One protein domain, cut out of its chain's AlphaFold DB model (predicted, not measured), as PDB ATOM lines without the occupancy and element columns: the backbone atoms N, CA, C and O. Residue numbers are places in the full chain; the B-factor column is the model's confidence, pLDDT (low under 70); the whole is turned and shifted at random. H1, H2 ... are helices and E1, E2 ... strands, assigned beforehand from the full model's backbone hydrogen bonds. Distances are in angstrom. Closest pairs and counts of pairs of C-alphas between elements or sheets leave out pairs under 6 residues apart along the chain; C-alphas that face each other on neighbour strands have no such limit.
ATOM      1  N   ASN A 143      -9.172  28.766  70.349       89.50
ATOM      2  CA  ASN A 143      -8.495  29.353  71.510       89.50
ATOM      3  C   ASN A 143      -7.642  28.314  72.250       89.50
ATOM      4  O   ASN A 143      -6.508  28.600  72.629       89.50
ATOM      5  N   THR A 144      -8.168  27.104  72.436       87.69
ATOM      6  CA  THR A 144      -7.455  25.993  73.077       87.69
ATOM      7  C   THR A 144      -6.232  25.597  72.254       87.69
ATOM      8  O   THR A 144      -5.145  25.459  72.806       87.69
ATOM      9  N   ALA A 145      -6.357  25.541  70.924       89.44
ATOM     10  CA  ALA A 145      -5.231  25.306  70.022       89.44
ATOM     11  C   ALA A 145      -4.116  26.358  70.176       89.44
ATOM     12  O   ALA A 145      -2.937  26.014  70.128       89.44
ATOM     13  N   VAL A 146      -4.466  27.633  70.394       92.12
ATOM     14  CA  VAL A 146      -3.498  28.719  70.649       92.12
ATOM     15  C   VAL A 146      -2.756  28.521  71.972       92.12
ATOM     16  O   VAL A 146      -1.535  28.704  72.028       92.12
ATOM     17  N   TRP A 147      -3.465  28.110  73.024       91.94
ATOM     18  CA  TRP A 147      -2.852  27.798  74.315       91.94
ATOM     19  C   TRP A 147      -1.911  26.586  74.218       91.94
ATOM     20  O   TRP A 147      -0.732  26.703  74.556       91.94
ATOM     21  N   ILE A 148      -2.379  25.469  73.646       90.31
ATOM     22  CA  ILE A 148      -1.581  24.245  73.453       90.31
ATOM     23  C   ILE A 148      -0.349  24.522  72.590       90.31
ATOM     24  O   ILE A 148       0.754  24.110  72.939       90.31
ATOM     25  N   ALA A 149      -0.498  25.262  71.489       92.88
ATOM     26  CA  ALA A 149       0.623  25.624  70.626       92.88
ATOM     27  C   ALA A 149       1.730  26.359  71.393       92.88
ATOM     28  O   ALA A 149       2.911  26.083  71.185       92.88
ATOM     29  N   THR A 150       1.356  27.268  72.295       94.62
ATOM     30  CA  THR A 150       2.312  28.023  73.114       94.62
ATOM     31  C   THR A 150       2.945  27.141  74.192       94.62
ATOM     32  O   THR A 150       4.146  27.253  74.439       94.62
ATOM     33  N   ALA A 151       2.181  26.220  74.788       93.12
ATOM     34  CA  ALA A 151       2.702  25.229  75.732       93.12
ATOM     35  C   ALA A 151       3.747  24.310  75.088       93.12
ATOM     36  O   ALA A 151       4.818  24.114  75.655       93.12
ATOM     37  N   LEU A 152       3.480  23.827  73.872       92.00
ATOM     38  CA  LEU A 152       4.420  23.000  73.112       92.00
ATOM     39  C   LEU A 152       5.711  23.756  72.787       92.00
ATOM     40  O   LEU A 152       6.792  23.226  73.010       92.00
ATOM     41  N   LEU A 153       5.617  25.006  72.321       93.94
ATOM     42  CA  LEU A 153       6.800  25.840  72.067       93.94
ATOM     43  C   LEU A 153       7.622  26.081  73.344       93.94
ATOM     44  O   LEU A 153       8.852  26.086  73.297       93.94
ATOM     45  N   SER A 154       6.944  26.256  74.481       92.69
ATOM     46  CA  SER A 154       7.590  26.425  75.789       92.69
ATOM     47  C   SER A 154       8.328  25.154  76.212       92.69
ATOM     48  O   SER A 154       9.488  25.228  76.609       92.69
ATOM     49  N   ALA A 155       7.686  23.990  76.073       91.75
ATOM     50  CA  ALA A 155       8.292  22.695  76.374       91.75
ATOM     51  C   ALA A 155       9.516  22.425  75.485       91.75
ATOM     52  O   ALA A 155      10.585  22.122  75.999       91.75
ATOM     53  N   GLU A 156       9.409  22.650  74.173       91.38
ATOM     54  CA  GLU A 156      10.531  22.489  73.234       91.38
ATOM     55  C   GLU A 156      11.707  23.421  73.554       91.38
ATOM     56  O   GLU A 156      12.873  23.037  73.421       91.38
ATOM     57  N   SER A 157      11.413  24.650  73.986       91.56
ATOM     58  CA  SER A 157      12.439  25.616  74.392       91.56
ATOM     59  C   SER A 157      13.135  25.186  75.683       91.56
ATOM     60  O   SER A 157      14.355  25.315  75.787       91.56
ATOM     61  N   PHE A 158      12.381  24.628  76.632       91.06
ATOM     62  CA  PHE A 158      12.924  24.059  77.864       91.06
ATOM     63  C   PHE A 158      13.790  22.826  77.593       91.06
ATOM     64  O   PHE A 158      14.913  22.753  78.086       91.06
ATOM     65  N   ASP A 159      13.323  21.904  76.753       90.25
ATOM     66  CA  ASP A 159      14.072  20.700  76.379       90.25
ATOM     67  C   ASP A 159      15.381  21.048  75.653       90.25
ATOM     68  O   ASP A 159      16.411  20.405  75.860       90.25
ATOM     69  N   SER A 160      15.363  22.102  74.830       89.81
ATOM     70  CA  SER A 160      16.549  22.585  74.110       89.81
ATOM     71  C   SER A 160      17.536  23.334  75.011       89.81
ATOM     72  O   SER A 160      18.736  23.356  74.730       89.81
ATOM     73  N   ASN A 161      17.053  23.967  76.082       90.81
ATOM     74  CA  ASN A 161      17.874  24.686  77.052       90.81
ATOM     75  C   ASN A 161      17.252  24.607  78.458       90.81
ATOM     76  O   ASN A 161      16.504  25.506  78.845       90.81
ATOM     77  N   PRO A 162      17.614  23.603  79.277       84.50
ATOM     78  CA  PRO A 162      17.034  23.424  80.613       84.50
ATOM     79  C   PRO A 162      17.343  24.549  81.617       84.50
ATOM     80  O   PRO A 162      16.775  24.574  82.706       84.50
ATOM     81  N   VAL A 163      18.250  25.477  81.278       89.19
ATOM     82  CA  VAL A 163      18.600  26.657  82.096       89.19
ATOM     83  C   VAL A 163      17.834  27.908  81.631       89.19
ATOM     84  O   VAL A 163      18.124  29.023  82.062       89.19
ATOM     85  N   CYS A 164      16.868  27.751  80.723       84.75
ATOM     86  CA  CYS A 164      16.040  28.842  80.232       84.75
ATOM     87  C   CYS A 164      15.241  29.518  81.359       84.75
ATOM     88  O   CYS A 164      14.811  28.916  82.344       84.75
ATOM     89  N   SER A 165      15.053  30.820  81.199       86.31
ATOM     90  CA  SER A 165      14.328  31.689  82.111       86.31
ATOM     91  C   SER A 165      12.948  32.039  81.554       86.31
ATOM     92  O   SER A 165      12.612  31.757  80.404       86.31
ATOM     93  N   LYS A 166      12.147  32.757  82.345       82.44
ATOM     94  CA  LYS A 166      10.853  33.290  81.896       82.44
ATOM     95  C   LYS A 166      10.963  34.151  80.626       82.44
ATOM     96  O   LYS A 166      10.018  34.171  79.843       82.44
ATOM     97  N   LYS A 167      12.086  34.848  80.420       83.88
ATOM     98  CA  LYS A 167      12.308  35.695  79.234       83.88
ATOM     99  C   LYS A 167      12.472  34.877  77.952       83.88
ATOM    100  O   LYS A 167      12.088  35.336  76.885       83.88
ATOM    101  N   ASP A 168      12.964  33.649  78.071       86.12
ATOM    102  CA  ASP A 168      13.187  32.747  76.939       86.12
ATOM    103  C   ASP A 168      11.889  32.069  76.461       86.12
ATOM    104  O   ASP A 168      11.854  31.475  75.389       86.12
ATOM    105  N   MET A 169      10.802  32.198  77.230       92.19
ATOM    106  CA  MET A 169       9.489  31.603  76.943       92.19
ATOM    107  C   MET A 169       8.541  32.544  76.192       92.19
ATOM    108  O   MET A 169       7.327  32.328  76.166       92.19
ATOM    109  N   TYR A 170       9.076  33.615  75.608       93.56
ATOM    110  CA  TYR A 170       8.327  34.555  74.786       93.56
ATOM    111  C   TYR A 170       8.502  34.233  73.302       93.56
ATOM    112  O   TYR A 170       9.599  34.259  72.750       93.56
ATOM    113  N   PHE A 171       7.386  33.991  72.622       94.31
ATOM    114  CA  PHE A 171       7.347  33.586  71.223       94.31
ATOM    115  C   PHE A 171       6.665  34.642  70.363       94.31
ATOM    116  O   PHE A 171       5.732  35.324  70.793       94.31
ATOM    117  N   LYS A 172       7.094  34.763  69.104       93.94
ATOM    118  CA  LYS A 172       6.401  35.615  68.130       93.94
ATOM    119  C   LYS A 172       4.971  35.119  67.948       93.94
ATOM    120  O   LYS A 172       4.760  33.928  67.723       93.94
ATOM    121  N   GLN A 173       4.005  36.040  67.930       92.31
ATOM    122  CA  GLN A 173       2.600  35.710  67.645       92.31
ATOM    123  C   GLN A 173       2.451  34.875  66.365       92.31
ATOM    124  O   GLN A 173       1.678  33.926  66.337       92.31
ATOM    125  N   THR A 174       3.236  35.172  65.324       92.38
ATOM    126  CA  THR A 174       3.222  34.421  64.061       92.38
ATOM    127  C   THR A 174       3.620  32.955  64.226       92.38
ATOM    128  O   THR A 174       2.999  32.099  63.603       92.38
ATOM    129  N   ALA A 175       4.600  32.646  65.080       92.75
ATOM    130  CA  ALA A 175       5.017  31.271  65.351       92.75
ATOM    131  C   ALA A 175       3.922  30.496  66.098       92.75
ATOM    132  O   ALA A 175       3.611  29.359  65.741       92.75
ATOM    133  N   ILE A 176       3.280  31.140  67.079       94.62
ATOM    134  CA  ILE A 176       2.147  30.562  67.812       94.62
ATOM    135  C   ILE A 176       0.983  30.285  66.856       94.62
ATOM    136  O   ILE A 176       0.462  29.176  66.846       94.62
ATOM    137  N   ILE A 177       0.610  31.251  66.008       90.94
ATOM    138  CA  ILE A 177      -0.485  31.105  65.034       90.94
ATOM    139  C   ILE A 177      -0.199  29.964  64.055       90.94
ATOM    140  O   ILE A 177      -1.062  29.118  63.840       90.94
ATOM    141  N   GLN A 178       1.013  29.899  63.491       90.81
ATOM    142  CA  GLN A 178       1.401  28.831  62.564       90.81
ATOM    143  C   GLN A 178       1.296  27.444  63.201       90.81
ATOM    144  O   GLN A 178       0.879  26.493  62.540       90.81
ATOM    145  N   ARG A 179       1.664  27.318  64.480       91.19
ATOM    146  CA  ARG A 179       1.564  26.049  65.197       91.19
ATOM    147  C   ARG A 179       0.127  25.724  65.598       91.19
ATOM    148  O   ARG A 179      -0.314  24.603  65.371       91.19
ATOM    149  N   ALA A 180      -0.627  26.706  66.082       91.00
ATOM    150  CA  ALA A 180      -2.045  26.565  66.402       91.00
ATOM    151  C   ALA A 180      -2.870  26.164  65.171       91.00
ATOM    152  O   ALA A 180      -3.772  25.345  65.288       91.00
ATOM    153  N   GLN A 181      -2.525  26.656  63.976       88.81
ATOM    154  CA  GLN A 181      -3.223  26.313  62.734       88.81
ATOM    155  C   GLN A 181      -3.178  24.812  62.407       88.81
ATOM    156  O   GLN A 181      -4.095  24.302  61.761       88.81
ATOM    157  N   LYS A 182      -2.136  24.104  62.864       85.44
ATOM    158  CA  LYS A 182      -2.007  22.647  62.710       85.44
ATOM    159  C   LYS A 182      -2.877  21.870  63.701       85.44
ATOM    160  O   LYS A 182      -3.240  20.741  63.409       85.44
ATOM    161  N   LEU A 183      -3.196  22.478  64.844       85.88
ATOM    162  CA  LEU A 183      -3.924  21.862  65.958       85.88
ATOM    163  C   LEU A 183      -5.408  22.248  65.984       85.88
ATOM    164  O   LEU A 183      -6.194  21.590  66.649       85.88
ATOM    165  N   ALA A 184      -5.793  23.338  65.320       85.31
ATOM    166  CA  ALA A 184      -7.137  23.891  65.395       85.31
ATOM    167  C   ALA A 184      -8.114  23.211  64.425       85.31
ATOM    168  O   ALA A 184      -7.749  22.875  63.295       85.31
ATOM    169  N   GLU A 185      -9.373  23.099  64.852       81.75
ATOM    170  CA  GLU A 185     -10.526  22.662  64.041       81.75
ATOM    171  C   GLU A 185     -10.894  23.634  62.912       81.75
ATOM    172  O   GLU A 185     -11.531  23.256  61.933       81.75
ATOM    173  N   SER A 186     -10.488  24.899  63.029       80.06
ATOM    174  CA  SER A 186     -10.785  25.946  62.054       80.06
ATOM    175  C   SER A 186      -9.633  26.947  61.910       80.06
ATOM    176  O   SER A 186      -8.593  26.845  62.565       80.06
ATOM    177  N   SER A 187      -9.780  27.900  60.984       85.75
ATOM    178  CA  SER A 187      -8.746  28.895  60.680       85.75
ATOM    179  C   SER A 187      -8.421  29.782  61.889       85.75
ATOM    180  O   SER A 187      -9.309  30.342  62.542       85.75
ATOM    181  N   VAL A 188      -7.130  29.941  62.178       88.00
ATOM    182  CA  VAL A 188      -6.625  30.733  63.301       88.00
ATOM    183  C   VAL A 188      -6.337  32.153  62.825       88.00
ATOM    184  O   VAL A 188      -5.306  32.442  62.222       88.00
ATOM    185  N   ALA A 189      -7.249  33.077  63.125       85.44
ATOM    186  CA  ALA A 189      -7.058  34.492  62.816       85.44
ATOM    187  C   ALA A 189      -5.914  35.121  63.634       85.44
ATOM    188  O   ALA A 189      -5.757  34.840  64.823       85.44
ATOM    189  N   ASN A 190      -5.196  36.083  63.042       84.00
ATOM    190  CA  ASN A 190      -4.113  36.818  63.716       84.00
ATOM    191  C   ASN A 190      -4.557  37.494  65.027       84.00
ATOM    192  O   ASN A 190      -3.793  37.559  65.989       84.00
ATOM    193  N   ALA A 191      -5.816  37.947  65.089       85.75
ATOM    194  CA  ALA A 191      -6.409  38.560  66.278       85.75
ATOM    195  C   ALA A 191      -6.486  37.612  67.492       85.75
ATOM    196  O   ALA A 191      -6.620  38.077  68.625       85.75
ATOM    197  N   ARG A 192      -6.362  36.288  67.295       85.94
ATOM    198  CA  ARG A 192      -6.406  35.311  68.392       85.94
ATOM    199  C   ARG A 192      -5.277  35.539  69.392       85.94
ATOM    200  O   ARG A 192      -5.546  35.590  70.583       85.94
ATOM    201  N   CYS A 193      -4.045  35.745  68.926       81.50
ATOM    202  CA  CYS A 193      -2.898  35.947  69.819       81.50
ATOM    203  C   CYS A 193      -2.754  37.392  70.317       81.50
ATOM    204  O   CYS A 193      -2.190  37.616  71.387       81.50
ATOM    205  N   SER A 194      -3.236  38.384  69.560       82.31
ATOM    206  CA  SER A 194      -3.102  39.798  69.933       82.31
ATOM    207  C   SER A 194      -4.247  40.320  70.796       82.31
ATOM    208  O   SER A 194      -4.034  41.253  71.568       82.31
ATOM    209  N   GLN A 195      -5.440  39.733  70.673       82.06
ATOM    210  CA  GLN A 195      -6.651  40.223  71.325       82.06
ATOM    211  C   GLN A 195      -7.353  39.115  72.099       82.06
ATOM    212  O   GLN A 195      -7.432  39.194  73.313       82.06
ATOM    213  N   TRP A 196      -7.840  38.063  71.443       84.38
ATOM    214  CA  TRP A 196      -8.851  37.200  72.069       84.38
ATOM    215  C   TRP A 196      -8.297  36.222  73.109       84.38
ATOM    216  O   TRP A 196      -8.983  35.934  74.085       84.38
ATOM    217  N   CYS A 197      -7.066  35.734  72.939       85.75
ATOM    218  CA  CYS A 197      -6.373  34.860  73.897       85.75
ATOM    219  C   CYS A 197      -5.326  35.607  74.739       85.75
ATOM    220  O   CYS A 197      -4.635  34.985  75.538       85.75
ATOM    221  N   CYS A 198      -5.157  36.916  74.527       87.44
ATOM    222  CA  CYS A 198      -4.179  37.723  75.250       87.44
ATOM    223  C   CYS A 198      -4.828  38.314  76.497       87.44
ATOM    224  O   CYS A 198      -5.665  39.207  76.387       87.44
ATOM    225  N   ALA A 199      -4.404  37.862  77.671       85.69
ATOM    226  CA  ALA A 199      -4.938  38.299  78.951       85.69
ATOM    227  C   ALA A 199      -4.684  39.792  79.225       85.69
ATOM    228  O   ALA A 199      -5.451  40.414  79.944       85.69
ATOM    229  N   ASP A 200      -3.687  40.413  78.596       84.38
ATOM    230  CA  ASP A 200      -3.479  41.871  78.654       84.38
ATOM    231  C   ASP A 200      -4.575  42.694  77.987       84.38
ATOM    232  O   ASP A 200      -4.641  43.903  78.182       84.38
ATOM    233  N   ASN A 201      -5.378  42.076  77.123       81.88
ATOM    234  CA  ASN A 201      -6.402  42.793  76.392       81.88
ATOM    235  C   ASN A 201      -7.688  42.851  77.222       81.88
ATOM    236  O   ASN A 201      -8.213  41.809  77.622       81.88
ATOM    237  N   ASP A 202      -8.224  44.054  77.421       78.88
ATOM    238  CA  ASP A 202      -9.479  44.283  78.152       78.88
ATOM    239  C   ASP A 202     -10.670  43.551  77.519       78.88
ATOM    240  O   ASP A 202     -11.595  43.134  78.210       78.88
ATOM    241  N   ASN A 203     -10.622  43.320  76.203       76.31
ATOM    242  CA  ASN A 203     -11.653  42.583  75.475       76.31
ATOM    243  C   ASN A 203     -11.461  41.057  75.528       76.31
ATOM    244  O   ASN A 203     -12.239  40.322  74.918       76.31
ATOM    245  N   SER A 204     -10.417  40.558  76.199       81.19
ATOM    246  CA  SER A 204     -10.190  39.124  76.385       81.19
ATOM    247  C   SER A 204     -10.726  38.651  77.725       81.19
ATOM    248  O   SER A 204     -10.283  39.111  78.778       81.19
ATOM    249  N   SER A 205     -11.587  37.641  77.679       79.31
ATOM    250  CA  SER A 205     -11.984  36.860  78.846       79.31
ATOM    251  C   SER A 205     -11.044  35.684  79.141       79.31
ATOM    252  O   SER A 205     -11.301  34.957  80.090       79.31
ATOM    253  N   ASN A 206      -9.976  35.461  78.361       80.81
ATOM    254  CA  ASN A 206      -9.141  34.257  78.453       80.81
ATOM    255  C   ASN A 206      -7.805  34.527  79.166       80.81
ATOM    256  O   ASN A 206      -7.045  35.411  78.769       80.81
ATOM    257  N   ASN A 207      -7.472  33.696  80.153       82.50
ATOM    258  CA  ASN A 207      -6.174  33.650  80.824       82.50
ATOM    259  C   ASN A 207      -5.220  32.683  80.095       82.50
ATOM    260  O   ASN A 207      -4.843  31.649  80.645       82.50
ATOM    261  N   TYR A 208      -4.935  32.930  78.810       87.75
ATOM    262  CA  TYR A 208      -4.183  31.973  77.977       87.75
ATOM    263  C   TYR A 208      -2.763  32.462  77.681       87.75
ATOM    264  O   TYR A 208      -1.796  31.722  77.867       87.75
ATOM    265  N   LEU A 209      -2.631  33.698  77.194       91.81
ATOM    266  CA  LEU A 209      -1.355  34.301  76.817       91.81
ATOM    267  C   LEU A 209      -1.123  35.615  77.558       91.81
ATOM    268  O   LEU A 209      -2.056  36.387  77.759       91.81
ATOM    269  N   ARG A 210       0.141  35.920  77.855       90.19
ATOM    270  CA  ARG A 210       0.609  37.230  78.324       90.19
ATOM    271  C   ARG A 210       1.554  37.841  77.292       90.19
ATOM    272  O   ARG A 210       2.480  37.183  76.817       90.19
ATOM    273  N   GLY A 211       1.318  39.094  76.941       87.81
ATOM    274  CA  GLY A 211       2.170  39.936  76.124       87.81
ATOM    275  C   GLY A 211       3.381  40.456  76.879       87.81
ATOM    276  O   GLY A 211       3.379  40.610  78.097       87.81
ATOM    277  N   ASP A 212       4.438  40.724  76.127       82.56
ATOM    278  CA  ASP A 212       5.584  41.462  76.638       82.56
ATOM    279  C   ASP A 212       5.369  42.959  76.397       82.56
ATOM    280  O   ASP A 212       5.673  43.492  75.329       82.56
ATOM    281  N   SER A 213       4.748  43.632  77.363       69.19
ATOM    282  CA  SER A 213       4.501  45.074  77.294       69.19
ATOM    283  C   SER A 213       5.761  45.912  77.521       69.19
ATOM    284  O   SER A 213       5.743  47.103  77.220       69.19
ATOM    285  N   GLU A 214       6.821  45.319  78.072       70.81
ATOM    286  CA  GLU A 214       8.018  46.036  78.517       70.81
ATOM    287  C   GLU A 214       9.138  45.999  77.473       70.81
ATOM    288  O   GLU A 214       9.794  47.020  77.265       70.81
ATOM    289  N   GLU A 215       9.334  44.872  76.777       75.56
ATOM    290  CA  GLU A 215      10.417  44.731  75.794       75.56
ATOM    291  C   GLU A 215       9.896  44.606  74.351       75.56
ATOM    292  O   GLU A 215      10.380  45.308  73.459       75.56
ATOM    293  N   ASN A 216       8.900  43.751  74.079       82.38
ATOM    294  CA  ASN A 216       8.404  43.551  72.712       82.38
ATOM    295  C   ASN A 216       6.924  43.135  72.615       82.38
ATOM    296  O   ASN A 216       6.571  41.955  72.671       82.38
ATOM    297  N   SER A 217       6.064  44.097  72.273       82.25
ATOM    298  CA  SER A 217       4.607  43.911  72.178       82.25
ATOM    299  C   SER A 217       4.142  42.889  71.129       82.25
ATOM    300  O   SER A 217       2.973  42.488  71.136       82.25
ATOM    301  N   SER A 218       5.030  42.424  70.241       85.44
ATOM    302  CA  SER A 218       4.750  41.352  69.275       85.44
ATOM    303  C   SER A 218       4.956  39.935  69.830       85.44
ATOM    304  O   SER A 218       4.590  38.965  69.160       85.44
ATOM    305  N   LEU A 219       5.500  39.799  71.043       91.19
ATOM    306  CA  LEU A 219       5.763  38.513  71.683       91.19
ATOM    307  C   LEU A 219       4.675  38.125  72.683       91.19
ATOM    308  O   LEU A 219       4.015  38.977  73.284       91.19
ATOM    309  N   ARG A 220       4.476  36.820  72.849       93.00
ATOM    310  CA  ARG A 220       3.531  36.226  73.797       93.00
ATOM    311  C   ARG A 220       4.178  35.039  74.496       93.00
ATOM    312  O   ARG A 220       4.893  34.274  73.859       93.00
ATOM    313  N   ARG A 221       3.864  34.855  75.771       93.75
ATOM    314  CA  ARG A 221       4.130  33.627  76.533       93.75
ATOM    315  C   ARG A 221       2.830  33.071  77.097       93.75
ATOM    316  O   ARG A 221       1.819  33.772  77.084       93.75
ATOM    317  N   LEU A 222       2.868  31.868  77.664       92.31
ATOM    318  CA  LEU A 222       1.784  31.404  78.531       92.31
ATOM    319  C   LEU A 222       1.633  32.322  79.749       92.31
ATOM    320  O   LEU A 222       2.628  32.751  80.349       92.31
ATOM    321  N   SER A 223       0.392  32.626  80.114       88.94
ATOM    322  CA  SER A 223       0.089  33.246  81.403       88.94
ATOM    323  C   SER A 223       0.307  32.255  82.553       88.94
ATOM    324  O   SER A 223       0.285  31.037  82.362       88.94
TER     325      SER A 223
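This is residues 143 to 223 of the 242 residues of an uncharacterized protein of [Eubacterium] rectale (UniProt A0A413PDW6). The hairpin of E1 and E2 sits in the middle, with long helix H1 beside it, H3 crossing H1, and short H2 and H4 at its sides. Mostly helix, it has 81 printed residues, with four named helices before two strands. It is compact, radius of gyration of the C-alphas 11.9 A, spanning 34 by 29 by 18 A.

E1, residues 209 to 211, has N 210 within hydrogen-bond range of O 221 in antiparallel E2, residues 219 to 222, at 2.8 A. H1, residues 143 to 160, touches H3, residues 173 to 183, only just about perpendicular at 72 degrees; C-alphas 146 and 180 are closest, 5.0 A. It touches H4, residues 191 to 196, closest at C-alphas 143 and 192, 7.0 A. Every O i to N i+4 pair is within range in H1 and H4, 5 of 7 in H3.

H1 starts at C-alpha 143 (-8.495, 29.353, 71.510), 26.1 A long; H2 is residues 166 to 169; E2 ends at C-alpha 222 (1.784, 31.404, 78.531).

The printed part has no cut; link H4 to E1 is long; residue 213 has pLDDT under 70.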